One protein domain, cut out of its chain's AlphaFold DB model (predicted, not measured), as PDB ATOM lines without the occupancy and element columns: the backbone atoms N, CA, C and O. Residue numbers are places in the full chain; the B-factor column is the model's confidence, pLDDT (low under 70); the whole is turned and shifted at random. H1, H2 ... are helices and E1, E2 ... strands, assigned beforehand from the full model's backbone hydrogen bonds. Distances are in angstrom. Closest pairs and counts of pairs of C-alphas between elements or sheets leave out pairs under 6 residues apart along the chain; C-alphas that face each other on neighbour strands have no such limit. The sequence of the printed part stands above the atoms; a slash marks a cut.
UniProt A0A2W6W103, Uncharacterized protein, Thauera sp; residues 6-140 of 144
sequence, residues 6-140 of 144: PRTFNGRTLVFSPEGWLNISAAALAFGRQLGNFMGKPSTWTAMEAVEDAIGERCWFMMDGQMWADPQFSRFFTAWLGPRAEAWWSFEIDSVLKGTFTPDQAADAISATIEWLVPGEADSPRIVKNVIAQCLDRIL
ATOM      1  N   PRO A   6      26.575  31.932 -14.146       92.31
ATOM      2  CA  PRO A   6      26.780  31.378 -12.820       92.31
ATOM      3  C   PRO A   6      28.271  31.380 -12.468       92.31
ATOM      4  O   PRO A   6      29.139  31.091 -13.297       92.31
ATOM      5  N   ARG A   7      28.569  31.689 -11.207       92.50
ATOM      6  CA  ARG A   7      29.915  31.686 -10.636       92.50
ATOM      7  C   ARG A   7      29.917  31.099  -9.240       92.50
ATOM      8  O   ARG A   7      29.116  31.488  -8.393       92.50
ATOM      9  N   THR A   8      30.840  30.177  -8.996       92.50
ATOM     10  CA  THR A   8      30.898  29.431  -7.739       92.50
ATOM     11  C   THR A   8      31.905  30.046  -6.778       92.50
ATOM     12  O   THR A   8      33.094  30.139  -7.069       92.50
ATOM     13  N   PHE A   9      31.441  30.381  -5.579       93.81
ATOM     14  CA  PHE A   9      32.259  30.836  -4.463       93.81
ATOM     15  C   PHE A   9      31.971  30.005  -3.215       93.81
ATOM     16  O   PHE A   9      30.857  30.019  -2.692       93.81
ATOM     17  N   ASN A  10      32.979  29.300  -2.690       91.31
ATOM     18  CA  ASN A  10      32.842  28.461  -1.487       91.31
ATOM     19  C   ASN A  10      31.628  27.510  -1.548       91.31
ATOM     20  O   ASN A  10      30.863  27.413  -0.586       91.31
ATOM     21  N   GLY A  11      31.427  26.857  -2.697       91.94
ATOM     22  CA  GLY A  11      30.308  25.939  -2.931       91.94
ATOM     23  C   GLY A  11      28.940  26.611  -3.095       91.94
ATOM     24  O   GLY A  11      27.927  25.922  -3.061       91.94
ATOM     25  N   ARG A  12      28.888  27.940  -3.246       92.88
ATOM     26  CA  ARG A  12      27.659  28.706  -3.490       92.88
ATOM     27  C   ARG A  12      27.697  29.329  -4.874       92.88
ATOM     28  O   ARG A  12      28.699  29.944  -5.225       92.88
ATOM     29  N   THR A  13      26.598  29.237  -5.607       91.94
ATOM     30  CA  THR A  13      26.468  29.869  -6.921       91.94
ATOM     31  C   THR A  13      25.922  31.286  -6.776       91.94
ATOM     32  O   THR A  13      24.882  31.500  -6.155       91.94
ATOM     33  N   LEU A  14      26.628  32.254  -7.352       95.06
ATOM     34  CA  LEU A  14      26.160  33.617  -7.585       95.06
ATOM     35  C   LEU A  14      25.909  33.784  -9.081       95.06
ATOM     36  O   LEU A  14      26.644  33.235  -9.898       95.06
ATOM     37  N   VAL A  15      24.855  34.513  -9.432       95.25
ATOM     38  CA  VAL A  15      24.376  34.618 -10.814       95.25
ATOM     39  C   VAL A  15      24.530  36.051 -11.294       95.25
ATOM     40  O   VAL A  15      23.980  36.966 -10.679       95.25
ATOM     41  N   PHE A  16      25.262  36.221 -12.390       95.38
ATOM     42  CA  PHE A  16      25.533  37.507 -13.022       95.38
ATOM     43  C   PHE A  16      24.821  37.641 -14.369       95.38
ATOM     44  O   PHE A  16      24.469  36.641 -14.990       95.38
ATOM     45  N   SER A  17      24.655  38.870 -14.845       92.62
ATOM     46  CA  SER A  17      24.437  39.167 -16.261       92.62
ATOM     47  C   SER A  17      25.766  39.315 -17.003       92.62
ATOM     48  O   SER A  17      26.786  39.567 -16.360       92.62
ATOM     49  N   PRO A  18      25.775  39.229 -18.344       88.50
ATOM     50  CA  PRO A  18      26.930  39.625 -19.157       88.50
ATOM     51  C   PRO A  18      27.384  41.068 -18.910       88.50
ATOM     52  O   PRO A  18      28.568  41.368 -18.944       88.50
ATOM     53  N   GLU A  19      26.442  41.952 -18.600       91.12
ATOM     54  CA  GLU A  19      26.675  43.353 -18.247       91.12
ATOM     55  C   GLU A  19      27.090  43.535 -16.767       91.12
ATOM     56  O   GLU A  19      27.226  44.657 -16.289       91.12
ATOM     57  N   GLY A  20      27.294  42.441 -16.024       93.69
ATOM     58  CA  GLY A  20      27.816  42.443 -14.656       93.69
ATOM     59  C   GLY A  20      26.769  42.554 -13.544       93.69
ATOM     60  O   GLY A  20      27.132  42.537 -12.367       93.69
ATOM     61  N   TRP A  21      25.477  42.618 -13.869       96.88
ATOM     62  CA  TRP A  21      24.427  42.727 -12.853       96.88
ATOM     63  C   TRP A  21      24.368  41.468 -11.996       96.88
ATOM     64  O   TRP A  21      24.245  40.368 -12.524       96.88
ATOM     65  N   LEU A  22      24.405  41.610 -10.673       97.88
ATOM     66  CA  LEU A  22      24.348  40.494  -9.732       97.88
ATOM     67  C   LEU A  22      22.916  40.266  -9.238       97.88
ATOM     68  O   LEU A  22      22.279  41.178  -8.708       97.88
ATOM     69  N   ASN A  23      22.436  39.024  -9.294       97.62
ATOM     70  CA  ASN A  23      21.187  38.627  -8.649       97.62
ATOM     71  C   ASN A  23      21.375  38.511  -7.127       97.62
ATOM     72  O   ASN A  23      21.719  37.453  -6.586       97.62
ATOM     73  N   ILE A  24      21.150  39.613  -6.410       98.19
ATOM     74  CA  ILE A  24      21.372  39.683  -4.960       98.19
ATOM     75  C   ILE A  24      20.311  38.921  -4.157       98.19
ATOM     76  O   ILE A  24      20.565  38.543  -3.012       98.19
ATOM     77  N   SER A  25      19.149  38.625  -4.749       97.62
ATOM     78  CA  SER A  25      18.135  37.763  -4.123       97.62
ATOM     79  C   SER A  25      18.586  36.306  -4.073       97.62
ATOM     80  O   SER A  25      18.601  35.702  -2.998       97.62
ATOM     81  N   ALA A  26      19.018  35.761  -5.215       95.88
ATOM     82  CA  ALA A  26      19.552  34.406  -5.305       95.88
ATOM     83  C   ALA A  26      20.824  34.252  -4.456       95.88
ATOM     84  O   ALA A  26      20.958  33.288  -3.699       95.88
ATOM     85  N   ALA A  27      21.721  35.243  -4.500       97.25
ATOM     86  CA  ALA A  27      22.923  35.237  -3.679       97.25
ATOM     87  C   ALA A  27      22.597  35.280  -2.175       97.25
ATOM     88  O   ALA A  27      23.167  34.509  -1.408       97.25
ATOM     89  N   ALA A  28      21.653  36.113  -1.717       97.69
ATOM     90  CA  ALA A  28      21.281  36.144  -0.299       97.69
ATOM     91  C   ALA A  28      20.788  34.767   0.177       97.69
ATOM     92  O   ALA A  28      21.255  34.272   1.208       97.69
ATOM     93  N   LEU A  29      19.934  34.118  -0.622       96.38
ATOM     94  CA  LEU A  29      19.430  32.774  -0.349       96.38
ATOM     95  C   LEU A  29      20.562  31.737  -0.270       96.38
ATOM     96  O   LEU A  29      20.628  30.990   0.705       96.38
ATOM     97  N   ALA A  30      21.496  31.732  -1.227       95.44
ATOM     98  CA  ALA A  30      22.636  30.805  -1.245       95.44
ATOM     99  C   ALA A  30      23.556  30.953  -0.014       95.44
ATOM    100  O   ALA A  30      24.202  29.999   0.427       95.44
ATOM    101  N   PHE A  31      23.608  32.149   0.579       95.62
ATOM    102  CA  PHE A  31      24.349  32.419   1.812       95.62
ATOM    103  C   PHE A  31      23.526  32.196   3.090       95.62
ATOM    104  O   PHE A  31      24.043  32.434   4.182       95.62
ATOM    105  N   GLY A  32      22.274  31.738   2.982       96.06
ATOM    106  CA  GLY A  32      21.376  31.555   4.125       96.06
ATOM    107  C   GLY A  32      20.996  32.875   4.799       96.06
ATOM    108  O   GLY A  32      20.765  32.918   6.007       96.06
ATOM    109  N   ARG A  33      20.985  33.976   4.043       96.44
ATOM    110  CA  ARG A  33      20.681  35.324   4.530       96.44
ATOM    111  C   ARG A  33      19.362  35.822   3.946       96.44
ATOM    112  O   ARG A  33      18.963  35.454   2.850       96.44
ATOM    113  N   GLN A  34      18.704  36.720   4.672       97.00
ATOM    114  CA  GLN A  34      17.505  37.400   4.188       97.00
ATOM    115  C   GLN A  34      17.899  38.722   3.532       97.00
ATOM    116  O   GLN A  34      18.494  39.574   4.194       97.00
ATOM    117  N   LEU A  35      17.547  38.916   2.256       97.50
ATOM    118  CA  LEU A  35      17.839  40.158   1.528       97.50
ATOM    119  C   LEU A  35      17.245  41.391   2.230       97.50
ATOM    120  O   LEU A  35      17.880  42.443   2.274       97.50
ATOM    121  N   GLY A  36      16.083  41.241   2.874       97.12
ATOM    122  CA  GLY A  36      15.466  42.296   3.680       97.12
ATOM    123  C   GLY A  36      16.376  42.843   4.788       97.12
ATOM    124  O   GLY A  36      16.313  44.029   5.085       97.12
ATOM    125  N   ASN A  37      17.296  42.043   5.339       97.88
ATOM    126  CA  ASN A  37      18.252  42.514   6.350       97.88
ATOM    127  C   ASN A  37      19.359  43.401   5.765       97.88
ATOM    128  O   ASN A  37      19.970  44.175   6.499       97.88
ATOM    129  N   PHE A  38      19.657  43.258   4.475       97.94
ATOM    130  CA  PHE A  38      20.550  44.159   3.753       97.94
ATOM    131  C   PHE A  38      19.792  45.421   3.341       97.94
ATOM    132  O   PHE A  38      20.212  46.522   3.688       97.94
ATOM    133  N   MET A  39      18.630  45.261   2.701       97.69
ATOM    134  CA  MET A  39      17.800  46.372   2.225       97.69
ATOM    135  C   MET A  39      17.199  47.215   3.357       97.69
ATOM    136  O   MET A  39      16.923  48.390   3.174       97.69
ATOM    137  N   GLY A  40      17.022  46.657   4.554       97.00
ATOM    138  CA  GLY A  40      16.499  47.378   5.715       97.00
ATOM    139  C   GLY A  40      17.507  48.311   6.395       97.00
ATOM    140  O   GLY A  40      17.136  49.031   7.319       97.00
ATOM    141  N   LYS A  41      18.784  48.308   5.988       97.38
ATOM    142  CA  LYS A  41      19.805  49.173   6.595       97.38
ATOM    143  C   LYS A  41      19.778  50.568   5.964       97.38
ATOM    144  O   LYS A  41      19.895  50.654   4.744       97.38
ATOM    145  N   PRO A  42      19.766  51.659   6.754       97.62
ATOM    146  CA  PRO A  42      19.889  53.018   6.215       97.62
ATOM    147  C   PRO A  42      21.128  53.206   5.330       97.62
ATOM    148  O   PRO A  42      21.040  53.808   4.268       97.62
ATOM    149  N   SER A  43      22.258  52.596   5.709       96.69
ATOM    150  CA  SER A  43      23.502  52.639   4.929       96.69
ATOM    151  C   SER A  43      23.361  52.062   3.520       96.69
ATOM    152  O   SER A  43      24.081  52.479   2.622       96.69
ATOM    153  N   THR A  44      22.464  51.092   3.326       98.06
ATOM    154  CA  THR A  44      22.211  50.488   2.013       98.06
ATOM    155  C   THR A  44      21.510  51.481   1.094       98.06
ATOM    156  O   THR A  44      21.902  51.607  -0.060       98.06
ATOM    157  N   TRP A  45      20.537  52.232   1.612       97.19
ATOM    158  CA  TRP A  45      19.853  53.283   0.855       97.19
ATOM    159  C   TRP A  45      20.786  54.444   0.524       97.19
ATOM    160  O   TRP A  45      20.814  54.880  -0.617       97.19
ATOM    161  N   THR A  46      21.620  54.878   1.476       97.94
ATOM    162  CA  THR A  46      22.632  55.914   1.213       97.94
ATOM    163  C   THR A  46      23.640  55.476   0.150       97.94
ATOM    164  O   THR A  46      24.031  56.275  -0.691       97.94
ATOM    165  N   ALA A  47      24.063  54.208   0.165       97.62
ATOM    166  CA  ALA A  47      24.947  53.676  -0.870       97.62
ATOM    167  C   ALA A  47      24.253  53.607  -2.237       97.62
ATOM    168  O   ALA A  47      24.868  53.942  -3.241       97.62
ATOM    169  N   MET A  48      22.984  53.194  -2.270       98.12
ATOM    170  CA  MET A  48      22.173  53.153  -3.487       98.12
ATOM    171  C   MET A  48      22.043  54.546  -4.110       98.12
ATOM    172  O   MET A  48      22.402  54.706  -5.267       98.12
ATOM    173  N   GLU A  49      21.635  55.549  -3.328       98.06
ATOM    174  CA  GLU A  49      21.521  56.949  -3.767       98.06
ATOM    175  C   GLU A  49      22.860  57.481  -4.296       98.06
ATOM    176  O   GLU A  49      22.929  57.982  -5.411       98.06
ATOM    177  N   ALA A  50      23.954  57.272  -3.556       98.31
ATOM    178  CA  ALA A  50      25.277  57.719  -3.983       98.31
ATOM    179  C   ALA A  50      25.757  57.050  -5.284       98.31
ATOM    180  O   ALA A  50      26.466  57.677  -6.071       98.31
ATOM    181  N   VAL A  51      25.411  55.776  -5.505       98.25
ATOM    182  CA  VAL A  51      25.729  55.083  -6.759       98.25
ATOM    183  C   VAL A  51      24.869  55.628  -7.893       98.25
ATOM    184  O   VAL A  51      25.429  55.968  -8.928       98.25
ATOM    185  N   GLU A  52      23.554  55.750  -7.699       98.31
ATOM    186  CA  GLU A  52      22.620  56.262  -8.714       98.31
ATOM    187  C   GLU A  52      22.982  57.689  -9.148       98.31
ATOM    188  O   GLU A  52      23.022  57.972 -10.345       98.31
ATOM    189  N   ASP A  53      23.360  58.554  -8.205       98.25
ATOM    190  CA  ASP A  53      23.866  59.902  -8.488       98.25
ATOM    191  C   ASP A  53      25.161  59.881  -9.313       98.25
ATOM    192  O   ASP A  53      25.360  60.717 -10.197       98.25
ATOM    193  N   ALA A  54      26.059  58.934  -9.031       97.75
ATOM    194  CA  ALA A  54      27.344  58.833  -9.714       97.75
ATOM    195  C   ALA A  54      27.223  58.272 -11.139       97.75
ATOM    196  O   ALA A  54      27.961  58.711 -12.022       97.75
ATOM    197  N   ILE A  55      26.325  57.305 -11.364       95.88
ATOM    198  CA  ILE A  55      26.138  56.660 -12.675       95.88
ATOM    199  C   ILE A  55      25.042  57.329 -13.520       95.88
ATOM    200  O   ILE A  55      25.009  57.145 -14.733       95.88
ATOM    201  N   GLY A  56      24.176  58.142 -12.909       97.12
ATOM    202  CA  GLY A  56      23.091  58.859 -13.583       97.12
ATOM    203  C   GLY A  56      21.878  57.991 -13.941       97.12
ATOM    204  O   GLY A  56      21.014  58.429 -14.700       97.12
ATOM    205  N   GLU A  57      21.801  56.772 -13.411       96.25
ATOM    206  CA  GLU A  57      20.724  55.811 -13.648       96.25
ATOM    207  C   GLU A  57      20.487  54.910 -12.429       96.25
ATOM    208  O   GLU A  57      21.216  54.959 -11.441       96.25
ATOM    209  N   ARG A  58      19.433  54.089 -12.482       96.75
ATOM    210  CA  ARG A  58      19.049  53.205 -11.377       96.75
ATOM    211  C   ARG A  58      20.036  52.045 -11.247       96.75
ATOM    212  O   ARG A  58      20.251  51.325 -12.214       96.75
ATOM    213  N   CYS A  59      20.538  51.780 -10.042       97.69
ATOM    214  CA  CYS A  59      21.543  50.733  -9.802       97.69
ATOM    215  C   CYS A  59      20.937  49.376  -9.386       97.69
ATOM    216  O   CYS A  59      21.622  48.476  -8.890       97.69
ATOM    217  N   TRP A  60      19.622  49.218  -9.549       97.19
ATOM    218  CA  TRP A  60      18.897  47.986  -9.253       97.19
ATOM    219  C   TRP A  60      17.617  47.867 -10.087       97.19
ATOM    220  O   TRP A  60      17.009  48.865 -10.474       97.19
ATOM    221  N   PHE A  61      17.151  46.639 -10.306       96.00
ATOM    222  CA  PHE A  61      15.819  46.372 -10.850       96.00
ATOM    223  C   PHE A  61      15.243  45.059 -10.312       96.00
ATOM    224  O   PHE A  61      15.950  44.238  -9.728       96.00
ATOM    225  N   MET A  62      13.936  44.866 -10.507       95.88
ATOM    226  CA  MET A  62      13.256  43.597 -10.243       95.88
ATOM    227  C   MET A  62      13.018  42.856 -11.554       95.88
ATOM    228  O   MET A  62      12.490  43.435 -12.501       95.88
ATOM    229  N   MET A  63      13.353  41.573 -11.586       90.44
ATOM    230  CA  MET A  63      13.032  40.665 -12.683       90.44
ATOM    231  C   MET A  63      12.646  39.308 -12.099       90.44
ATOM    232  O   MET A  63      13.349  38.793 -11.234       90.44
ATOM    233  N   ASP A  64      11.496  38.780 -12.517       88.69
ATOM    234  CA  ASP A  64      10.944  37.496 -12.058       88.69
ATOM    235  C   ASP A  64      10.888  37.353 -10.526       88.69
ATOM    236  O   ASP A  64      11.190  36.316  -9.941       88.69
ATOM    237  N   GLY A  65      10.516  38.443  -9.844       92.50
ATOM    238  CA  GLY A  65      10.427  38.489  -8.380       92.50
ATOM    239  C   GLY A  65      11.779  38.541  -7.660       92.50
ATOM    240  O   GLY A  65      11.810  38.534  -6.430       92.50
ATOM    241  N   GLN A  66      12.887  38.640  -8.393       95.06
ATOM    242  CA  GLN A  66      14.239  38.738  -7.854       95.06
ATOM    243  C   GLN A  66      14.842  40.117  -8.113       95.06
ATOM    244  O   GLN A  66      14.647  40.724  -9.164       95.06
ATOM    245  N   MET A  67      15.577  40.613  -7.125       97.38
ATOM    246  CA  MET A  67      16.310  41.870  -7.205       97.38
ATOM    247  C   MET A  67      17.697  41.647  -7.805       97.38
ATOM    248  O   MET A  67      18.474  40.827  -7.302       97.38
ATOM    249  N   TRP A  68      17.995  42.429  -8.833       98.00
ATOM    250  CA  TRP A  68      19.286  42.517  -9.501       98.00
ATOM    251  C   TRP A  68      19.932  43.854  -9.168       98.00
ATOM    252  O   TRP A  68      19.242  44.871  -9.115       98.00
ATOM    253  N   ALA A  69      21.239  43.842  -8.924       98.31
ATOM    254  CA  ALA A  69      22.023  45.020  -8.589       98.31
ATOM    255  C   ALA A  69      23.155  45.213  -9.592       98.31
ATOM    256  O   ALA A  69      23.867  44.266  -9.922       98.31
ATOM    257  N   ASP A  70      23.323  46.453 -10.016       97.19
ATOM    258  CA  ASP A  70      24.433  46.932 -10.828       97.19
ATOM    259  C   ASP A  70      25.792  46.626 -10.148       97.19
ATOM    260  O   ASP A  70      25.850  46.511  -8.913       97.19
ATOM    261  N   PRO A  71      26.899  46.454 -10.899       96.56
ATOM    262  CA  PRO A  71      28.214  46.170 -10.329       96.56
ATOM    263  C   PRO A  71      28.626  47.111  -9.186       96.56
ATOM    264  O   PRO A  71      29.082  46.654  -8.136       96.56
ATOM    265  N   GLN A  72      28.426  48.419  -9.326       96.25
ATOM    266  CA  GLN A  72      28.855  49.410  -8.345       96.25
ATOM    267  C   GLN A  72      28.056  49.274  -7.044       96.25
ATOM    268  O   GLN A  72      28.633  49.354  -5.956       96.25
ATOM    269  N   PHE A  73      26.755  48.986  -7.132       98.19
ATOM    270  CA  PHE A  73      25.924  48.759  -5.949       98.19
ATOM    271  C   PHE A  73      26.104  47.356  -5.342       98.19
ATOM    272  O   PHE A  73      26.162  47.189  -4.119       98.19
ATOM    273  N   SER A  74      26.253  46.327  -6.175       97.88
ATOM    274  CA  SER A  74      26.391  44.936  -5.732       97.88
ATOM    275  C   SER A  74      27.658  44.682  -4.904       97.88
ATOM    276  O   SER A  74      27.651  43.801  -4.040       97.88
ATOM    277  N   ARG A  75      28.698  45.516  -5.041       97.06
ATOM    278  CA  ARG A  75      29.855  45.533  -4.132       97.06
ATOM    279  C   ARG A  75      29.463  45.709  -2.660       97.06
ATOM    280  O   ARG A  75      29.996  45.022  -1.790       97.06
ATOM    281  N   PHE A  76      28.529  46.610  -2.353       98.06
ATOM    282  CA  PHE A  76      28.083  46.840  -0.971       98.06
ATOM    283  C   PHE A  76      27.360  45.613  -0.410       98.06
ATOM    284  O   PHE A  76      27.503  45.272   0.768       98.06
ATOM    285  N   PHE A  77      26.613  44.917  -1.268       98.38
ATOM    286  CA  PHE A  77      25.976  43.657  -0.920       98.38
ATOM    287  C   PHE A  77      27.011  42.560  -0.631       98.38
ATOM    288  O   PHE A  77      26.916  41.886   0.396       98.38
ATOM    289  N   THR A  78      28.035  42.394  -1.471       97.81
ATOM    290  CA  THR A  78      29.066  41.363  -1.250       97.81
ATOM    291  C   THR A  78      29.952  41.667  -0.040       97.81
ATOM    292  O   THR A  78      30.265  40.748   0.720       97.81
ATOM    293  N   ALA A  79      30.239  42.941   0.240       97.25
ATOM    294  CA  ALA A  79      30.859  43.380   1.494       97.25
ATOM    295  C   ALA A  79      30.022  42.989   2.723       97.25
ATOM    296  O   ALA A  79      30.554  42.501   3.723       97.25
ATOM    297  N   TRP A  80      28.694  43.121   2.637       97.88
ATOM    298  CA  TRP A  80      27.784  42.683   3.697       97.88
ATOM    299  C   TRP A  80      27.756  41.155   3.888       97.88
ATOM    300  O   TRP A  80      27.585  40.680   5.018       97.88
ATOM    301  N   LEU A  81      27.961  40.370   2.823       96.56
ATOM    302  CA  LEU A  81      28.124  38.914   2.934       96.56
ATOM    303  C   LEU A  81      29.402  38.545   3.700       96.56
ATOM    304  O   LEU A  81      29.383  37.592   4.490       96.56
ATOM    305  N   GLY A  82      30.471  39.317   3.497       96.88
ATOM    306  CA  GLY A  82      31.723  39.269   4.244       96.88
ATOM    307  C   GLY A  82      32.949  39.588   3.375       96.88
ATOM    308  O   GLY A  82      32.892  39.470   2.153       96.88
ATOM    309  N   PRO A  83      34.107  39.893   3.988       96.31
ATOM    310  CA  PRO A  83      35.283  40.403   3.272       96.31
ATOM    311  C   PRO A  83      35.846  39.430   2.226       96.31
ATOM    312  O   PRO A  83      36.359  39.847   1.195       96.31
ATOM    313  N   ARG A  84      35.724  38.112   2.451       96.94
ATOM    314  CA  ARG A  84      36.136  37.109   1.452       96.94
ATOM    315  C   ARG A  84      35.233  37.111   0.217       96.94
ATOM    316  O   ARG A  84      35.726  36.845  -0.871       96.94
ATOM    317  N   ALA A  85      33.936  37.368   0.396       96.38
ATOM    318  CA  ALA A  85      32.984  37.434  -0.709       96.38
ATOM    319  C   ALA A  85      33.189  38.713  -1.528       96.38
ATOM    320  O   ALA A  85      33.183  38.636  -2.749       96.38
ATOM    321  N   GLU A  86      33.444  39.852  -0.874       96.69
ATOM    322  CA  GLU A  86      33.804  41.103  -1.561       96.69
ATOM    323  C   GLU A  86      35.090  40.952  -2.381       96.69
ATOM    324  O   GLU A  86      35.105  41.280  -3.565       96.69
ATOM    325  N   ALA A  87      36.155  40.408  -1.778       96.31
ATOM    326  CA  ALA A  87      37.427  40.215  -2.471       96.31
ATOM    327  C   ALA A  87      37.266  39.301  -3.694       96.31
ATOM    328  O   ALA A  87      37.711  39.647  -4.784       96.31
ATOM    329  N   TRP A  88      36.580  38.166  -3.537       96.31
ATOM    330  CA  TRP A  88      36.284  37.276  -4.658       96.31
ATOM    331  C   TRP A  88      35.453  37.967  -5.744       96.31
ATOM    332  O   TRP A  88      35.828  37.920  -6.911       96.31
ATOM    333  N   TRP A  89      34.379  38.662  -5.359       96.62
ATOM    334  CA  TRP A  89      33.512  39.378  -6.294       96.62
ATOM    335  C   TRP A  89      34.295  40.409  -7.109       96.62
ATOM    336  O   TRP A  89      34.059  40.518  -8.304       96.62
ATOM    337  N   SER A  90      35.268  41.102  -6.504       94.44
ATOM    338  CA  SER A  90      36.071  42.109  -7.209       94.44
ATOM    339  C   SER A  90      36.940  41.537  -8.334       94.44
ATOM    340  O   SER A  90      37.156  42.214  -9.333       94.44
ATOM    341  N   PHE A  91      37.406  40.289  -8.209       91.62
ATOM    342  CA  PHE A  91      38.103  39.600  -9.299       91.62
ATOM    343  C   PHE A  91      37.119  39.040 -10.326       91.62
ATOM    344  O   PHE A  91      37.372  39.089 -11.526       91.62
ATOM    345  N   GLU A  92      35.993  38.511  -9.853       93.19
ATOM    346  CA  GLU A  92      35.026  37.831 -10.706       93.19
ATOM    347  C   GLU A  92      34.263  38.797 -11.615       93.19
ATOM    348  O   GLU A  92      34.069  38.514 -12.796       93.19
ATOM    349  N   ILE A  93      33.868  39.961 -11.095       94.12
ATOM    350  CA  ILE A  93      33.136  40.965 -11.871       94.12
ATOM    351  C   ILE A  93      33.958  41.471 -13.056       94.12
ATOM    352  O   ILE A  93      33.425  41.652 -14.145       94.12
ATOM    353  N   ASP A  94      35.270  41.608 -12.875       90.12
ATOM    354  CA  ASP A  94      36.206  41.960 -13.936       90.12
ATOM    355  C   ASP A  94      36.211  40.907 -15.047       90.12
ATOM    356  O   ASP A  94      36.198  41.255 -16.229       90.12
ATOM    357  N   SER A  95      36.208  39.624 -14.678       88.00
ATOM    358  CA  SER A  95      36.148  38.531 -15.646       88.00
ATOM    359  C   SER A  95      34.826  38.500 -16.403       88.00
ATOM    360  O   SER A  95      34.843  38.326 -17.621       88.00
ATOM    361  N   VAL A  96      33.708  38.721 -15.704       90.88
ATOM    362  CA  VAL A  96      32.368  38.828 -16.299       90.88
ATOM    363  C   VAL A  96      32.309  39.986 -17.299       90.88
ATOM    364  O   VAL A  96      31.975  39.762 -18.457       90.88
ATOM    365  N   LEU A  97      32.703  41.193 -16.883       89.50
ATOM    366  CA  LEU A  97      32.632  42.402 -17.712       89.50
ATOM    367  C   LEU A  97      33.567  42.358 -18.927       89.50
ATOM    368  O   LEU A  97      33.239  42.901 -19.977       89.50
ATOM    369  N   LYS A  98      34.739  41.723 -18.800       86.94
ATOM    370  CA  LYS A  98      35.700  41.563 -19.907       86.94
ATOM    371  C   LYS A  98      35.372  40.383 -20.820       86.94
ATOM    372  O   LYS A  98      36.084  40.167 -21.795       86.94
ATOM    373  N   GLY A  99      34.359  39.589 -20.480       83.50
ATOM    374  CA  GLY A  99      34.033  38.364 -21.196       83.50
ATOM    375  C   GLY A  99      35.161  37.323 -21.168       83.50
ATOM    376  O   GLY A  99      35.352  36.573 -22.119       83.50
ATOM    377  N   THR A 100      35.958  37.290 -20.097       83.19
ATOM    378  CA  THR A 100      37.082  36.349 -19.977       83.19
ATOM    379  C   THR A 100      36.631  35.099 -19.230       83.19
ATOM    380  O   THR A 100      36.518  35.083 -18.004       83.19
ATOM    381  N   PHE A 101      36.352  34.041 -19.991       80.06
ATOM    382  CA  PHE A 101      35.850  32.765 -19.485       80.06
ATOM    383  C   PHE A 101      36.808  31.628 -19.831       80.06
ATOM    384  O   PHE A 101      37.352  31.559 -20.932       80.06
ATOM    385  N   THR A 102      36.979  30.691 -18.904       83.38
ATOM    386  CA  THR A 102      37.502  29.361 -19.248       83.38
ATOM    387  C   THR A 102      36.454  28.566 -20.045       83.38
ATOM    388  O   THR A 102      35.261  28.863 -19.935       83.38
ATOM    389  N   PRO A 103      36.850  27.535 -20.818       79.81
ATOM    390  CA  PRO A 103      35.897  26.683 -21.532       79.81
ATOM    391  C   PRO A 103      34.812  26.078 -20.628       79.81
ATOM    392  O   PRO A 103      33.641  26.078 -21.002       79.81
ATOM    393  N   ASP A 104      35.173  25.646 -19.416       83.25
ATOM    394  CA  ASP A 104      34.218  25.084 -18.450       83.25
ATOM    395  C   ASP A 104      33.221  26.148 -17.965       83.25
ATOM    396  O   ASP A 104      32.014  25.933 -17.969       83.25
ATOM    397  N   GLN A 105      33.706  27.350 -17.648       84.12
ATOM    398  CA  GLN A 105      32.855  28.481 -17.266       84.12
ATOM    399  C   GLN A 105      31.904  28.927 -18.384       84.12
ATOM    400  O   GLN A 105      30.798  29.391 -18.100       84.12
ATOM    401  N   ALA A 106      32.342  28.840 -19.640       81.56
ATOM    402  CA  ALA A 106      31.504  29.118 -20.799       81.56
ATOM    403  C   ALA A 106      30.395  28.063 -20.940       81.56
ATOM    404  O   ALA A 106      29.230  28.417 -21.127       81.56
ATOM    405  N   ALA A 107      30.741  26.780 -20.792       82.19
ATOM    406  CA  ALA A 107      29.782  25.680 -20.825       82.19
ATOM    407  C   ALA A 107      28.738  25.790 -19.698       82.19
ATOM    408  O   ALA A 107      27.540  25.682 -19.966       82.19
ATOM    409  N   ASP A 108      29.174  26.094 -18.471       85.12
ATOM    410  CA  ASP A 108      28.291  26.304 -17.320       85.12
ATOM    411  C   ASP A 108      27.307  27.464 -17.555       85.12
ATOM    412  O   ASP A 108      26.119  27.353 -17.244       85.12
ATOM    413  N   ALA A 109      27.773  28.574 -18.143       83.44
ATOM    414  CA  ALA A 109      26.925  29.726 -18.452       83.44
ATOM    415  C   ALA A 109      25.874  29.425 -19.528       83.44
ATOM    416  O   ALA A 109      24.713  29.822 -19.383       83.44
ATOM    417  N   ILE A 110      26.251  28.684 -20.574       82.50
ATOM    418  CA  ILE A 110      25.315  28.225 -21.606       82.50
ATOM    419  C   ILE A 110      24.250  27.313 -20.985       82.50
ATOM    420  O   ILE A 110      23.059  27.543 -21.191       82.50
ATOM    421  N   SER A 111      24.664  26.315 -20.194       83.31
ATOM    422  CA  SER A 111      23.747  25.360 -19.556       83.31
ATOM    423  C   SER A 111      22.745  26.074 -18.649       83.31
ATOM    424  O   SER A 111      21.536  25.911 -18.811       83.31
ATOM    425  N   ALA A 112      23.230  26.940 -17.757       84.12
ATOM    426  CA  ALA A 112      22.374  27.683 -16.837       84.12
ATOM    427  C   ALA A 112      21.424  28.645 -17.566       84.12
ATOM    428  O   ALA A 112      20.275  28.801 -17.163       84.12
ATOM    429  N   THR A 113      21.870  29.273 -18.657       82.44
ATOM    430  CA  THR A 113      21.005  30.147 -19.463       82.44
ATOM    431  C   THR A 113      19.888  29.366 -20.151       82.44
ATOM    432  O   THR A 113      18.751  29.833 -20.183       82.44
ATOM    433  N   ILE A 114      20.172  28.167 -20.671       80.75
ATOM    434  CA  ILE A 114      19.144  27.296 -21.259       80.75
ATOM    435  C   ILE A 114      18.100  26.919 -20.204       80.75
ATOM    436  O   ILE A 114      16.905  27.058 -20.462       80.75
ATOM    437  N   GLU A 115      18.541  26.499 -19.016       81.62
ATOM    438  CA  GLU A 115      17.648  26.180 -17.894       81.62
ATOM    439  C   GLU A 115      16.809  27.388 -17.452       81.62
ATOM    440  O   GLU A 115      15.630  27.243 -17.135       81.62
ATOM    441  N   TRP A 116      17.401  28.585 -17.461       77.88
ATOM    442  CA  TRP A 116      16.734  29.830 -17.083       77.88
ATOM    443  C   TRP A 116      15.659  30.258 -18.089       77.88
ATOM    444  O   TRP A 116      14.550  30.621 -17.704       77.88
ATOM    445  N   LEU A 117      15.980  30.236 -19.385       74.81
ATOM    446  CA  LEU A 117      15.079  30.704 -20.442       74.81
ATOM    447  C   LEU A 117      13.984  29.702 -20.801       74.81
ATOM    448  O   LEU A 117      12.964  30.090 -21.372       74.81
ATOM    449  N   VAL A 118      14.199  28.419 -20.511       70.06
ATOM    450  CA  VAL A 118      13.271  27.343 -20.857       70.06
ATOM    451  C   VAL A 118      12.828  26.634 -19.575       70.06
ATOM    452  O   VAL A 118      13.306  25.539 -19.271       70.06
ATOM    453  N   PRO A 119      11.932  27.250 -18.779       58.31
ATOM    454  CA  PRO A 119      11.420  26.616 -17.575       58.31
ATOM    455  C   PRO A 119      10.529  25.424 -17.956       58.31
ATOM    456  O   PRO A 119       9.391  25.597 -18.391       58.31
ATOM    457  N   GLY A 120      11.054  24.211 -17.765       53.78
ATOM    458  CA  GLY A 120      10.378  22.945 -18.073       53.78
ATOM    459  C   GLY A 120      10.765  22.393 -19.448       53.78
ATOM    460  O   GLY A 120      10.629  23.094 -20.440       53.78
ATOM    461  N   GLU A 121      11.279  21.154 -19.453       49.12
ATOM    462  CA  GLU A 121      11.707  20.316 -20.593       49.12
ATOM    463  C   GLU A 121      12.032  21.049 -21.910       49.12
ATOM    464  O   GLU A 121      11.168  21.489 -22.665       49.12
ATOM    465  N   ALA A 122      13.334  21.116 -22.196       52.06
ATOM    466  CA  ALA A 122      13.972  21.740 -23.349       52.06
ATOM    467  C   ALA A 122      13.644  21.083 -24.714       52.06
ATOM    468  O   ALA A 122      14.541  20.725 -25.475       52.06
ATOM    469  N   ASP A 123      12.368  20.960 -25.072       56.16
ATOM    470  CA  ASP A 123      11.913  20.196 -26.243       56.16
ATOM    471  C   ASP A 123      11.911  20.984 -27.567       56.16
ATOM    472  O   ASP A 123      11.464  20.486 -28.601       56.16
ATOM    473  N   SER A 124      12.451  22.209 -27.593       65.88
ATOM    474  CA  SER A 124      12.610  22.985 -28.832       65.88
ATOM    475  C   SER A 124      14.083  23.156 -29.220       65.88
ATOM    476  O   SER A 124      14.728  24.132 -28.817       65.88
ATOM    477  N   PRO A 125      14.622  22.281 -30.096       67.62
ATOM    478  CA  PRO A 125      15.999  22.366 -30.588       67.62
ATOM    479  C   PRO A 125      16.346  23.708 -31.240       67.62
ATOM    480  O   PRO A 125      17.511  24.097 -31.289       67.62
ATOM    481  N   ARG A 126      15.346  24.425 -31.769       70.75
ATOM    482  CA  ARG A 126      15.536  25.738 -32.394       70.75
ATOM    483  C   ARG A 126      15.770  26.838 -31.359       70.75
ATOM    484  O   ARG A 126      16.617  27.694 -31.590       70.75
ATOM    485  N   ILE A 127      15.053  26.800 -30.235       68.31
ATOM    486  CA  ILE A 127      15.256  27.743 -29.127       68.31
ATOM    487  C   ILE A 127      16.637  27.505 -28.520       68.31
ATOM    488  O   ILE A 127      17.426  28.440 -28.436       68.31
ATOM    489  N   VAL A 128      16.974  26.246 -28.229       68.31
ATOM    490  CA  VAL A 128      18.283  25.874 -27.673       68.31
ATOM    491  C   VAL A 128      19.431  26.323 -28.586       68.31
ATOM    492  O   VAL A 128      20.368  26.958 -28.117       68.31
ATOM    493  N   LYS A 129      19.345  26.087 -29.904       73.88
ATOM    494  CA  LYS A 129      20.369  26.553 -30.859       73.88
ATOM    495  C   LYS A 129      20.535  28.074 -30.877       73.88
ATOM    496  O   LYS A 129      21.666  28.545 -30.934       73.88
ATOM    497  N   ASN A 130      19.439  28.830 -30.835       75.12
ATOM    498  CA  ASN A 130      19.502  30.292 -30.828       75.12
ATOM    499  C   ASN A 130      20.124  30.828 -29.533       75.12
ATOM    500  O   ASN A 130      20.955  31.728 -29.593       75.12
ATOM    501  N   VAL A 131      19.763  30.245 -28.386       70.38
ATOM    502  CA  VAL A 131      20.339  30.598 -27.080       70.38
ATOM    503  C   VAL A 131      21.833  30.293 -27.051       70.38
ATOM    504  O   VAL A 131      22.617  31.146 -26.648       70.38
ATOM    505  N   ILE A 132      22.245  29.119 -27.543       74.38
ATOM    506  CA  ILE A 132      23.664  28.755 -27.647       74.38
ATOM    507  C   ILE A 132      24.417  29.763 -28.520       74.38
ATOM    508  O   ILE A 132      25.461  30.244 -28.098       74.38
ATOM    509  N   ALA A 133      23.894  30.117 -29.698       76.12
ATOM    510  CA  ALA A 133      24.541  31.088 -30.583       76.12
ATOM    511  C   ALA A 133      24.692  32.470 -29.920       76.12
ATOM    512  O   ALA A 133      25.775  33.041 -29.942       76.12
ATOM    513  N   GLN A 134      23.644  32.968 -29.254       73.00
ATOM    514  CA  GLN A 134      23.697  34.238 -28.520       73.00
ATOM    515  C   GLN A 134      24.684  34.209 -27.347       73.00
ATOM    516  O   GLN A 134      25.369  35.199 -27.093       73.00
ATOM    517  N   CYS A 135      24.760  33.087 -26.626       71.31
ATOM    518  CA  CYS A 135      25.725  32.914 -25.547       71.31
ATOM    519  C   CYS A 135      27.155  32.866 -26.091       71.31
ATOM    520  O   CYS A 135      28.032  33.503 -25.521       71.31
ATOM    521  N   LEU A 136      27.397  32.151 -27.194       74.06
ATOM    522  CA  LEU A 136      28.719  32.074 -27.816       74.06
ATOM    523  C   LEU A 136      29.203  33.450 -28.285       74.06
ATOM    524  O   LEU A 136      30.315  33.817 -27.929       74.06
ATOM    525  N   ASP A 137      28.365  34.244 -28.956       75.00
ATOM    526  CA  ASP A 137      28.729  35.607 -29.385       75.00
ATOM    527  C   ASP A 137      29.077  36.525 -28.199       75.00
ATOM    528  O   ASP A 137      29.950  37.386 -28.301       75.00
ATOM    529  N   ARG A 138      28.393  36.362 -27.057       69.88
ATOM    530  CA  ARG A 138      28.597  37.199 -25.861       69.88
ATOM    531  C   ARG A 138      29.749  36.733 -24.966       69.88
ATOM    532  O   ARG A 138      30.358  37.562 -24.297       69.88
ATOM    533  N   ILE A 139      30.026  35.431 -24.915       69.69
ATOM    534  CA  ILE A 139      31.084  34.828 -24.085       69.69
ATOM    535  C   ILE A 139      32.412  34.760 -24.853       69.69
ATOM    536  O   ILE A 139      33.471  34.915 -24.253       69.69
ATOM    537  N   LEU A 140      32.369  34.508 -26.164       68.50
ATOM    538  CA  LEU A 140      33.525  34.268 -27.032       68.50
ATOM    539  C   LEU A 140      33.437  35.120 -28.316       68.50
ATOM    540  O   LEU A 140      33.336  34.563 -29.411       68.50
TER     541      LEU A 140
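Overview. This is residues 6 to 140 of the 144 residues of an uncharacterized protein of Thauera sp (UniProt A0A2W6W103). Three helices, H3, H4 and H5, stand in a row and run by turns opposite ways; over one side of this row lie the small helices H1 and H2 and two strand hairpins, E1 with E2 and E3 with E4. H6 and H7 cross steeply and make a second part at one end of the long axis, where H6 meets the rest beside E1. The printed part has 135 residues, with seven named helices and four named strands in the order E1 E2 H1 H2 H3 E3 E4 H4 H5 H6 H7. Both sheets have two antiparallel strands, and the class is mostly helix. The whole is compact, with a radius of gyration of the C-alphas of 15.7 A and spans of 48 by 33 by 28 A.

Along the chain. E1, residues 6 to 9, begins with C-alpha 6 at (26.780, 31.378, -12.820), and E2 is residues 12 to 16, 13.1 A long. E3 is residues 60 to 63 and E4 residues 66 to 69. H1 is residues 24 to 30 and H2 residues 35 to 39. H3, residues 42 to 55, is 20.2 A long; H4, residues 71 to 81, 15.1 A; H5, residues 83 to 97, 21.2 A; H6, residues 103 to 117, 21.2 A. H7, residues 125 to 139, is 20.6 A long and ends with C-alpha 139 at (31.084, 34.828, -24.085).

Arrangement. E1 and E2 form an antiparallel hairpin, with N 7 and O 14 at 2.8 A, within hydrogen-bond range. The closest C-alphas of E2 and H1, Leu 14 and Ala 27, are 5.3 A apart. Those of H1 and E4, Ser 25 and Met 67, are 5.4 A apart. E4 forms an antiparallel hairpin with E3, with N 61 and O 68 at 3.0 A; residues 22 to 23 pair antiparallel with residues 68 to 69 of E4. H1 touches H2, at Ala 28 and Leu 35, with C-alphas 5.6 A apart. H4 touches H3 at a shallow tilt of 21 degrees, opposite ways, closest at the C-alphas of Met 48 and Phe 73, 6.3 A. H4 and H5 form a helical hairpin at a shallow tilt of 26 degrees, closest at the C-alphas of Thr 78 and Glu 86, 4.8 A. The closest C-alphas of E1 and H6, Pro 6 and Ala 109, are 5.9 A apart. H6 touches H7 at a steep tilt of 47 degrees, opposite ways, closest at the C-alphas of Ile 110 and Cys 135, 6.1 A. H5 and H6 are apart. Every O i to N i+4 pair is within hydrogen-bond range in H1, H2, H3, H6 and H7; in H4 5 of 7 are, in H5 10 of 11.

Size, cuts and confidence. The C-alphas farthest apart, those of Pro 42 and Pro 125, are 48.1 A apart. The printed part has no cut and no long link. Mean pLDDT of the printed part is 88.9; residues 119 to 125, 127 to 128 and 138 to 140 are under 70.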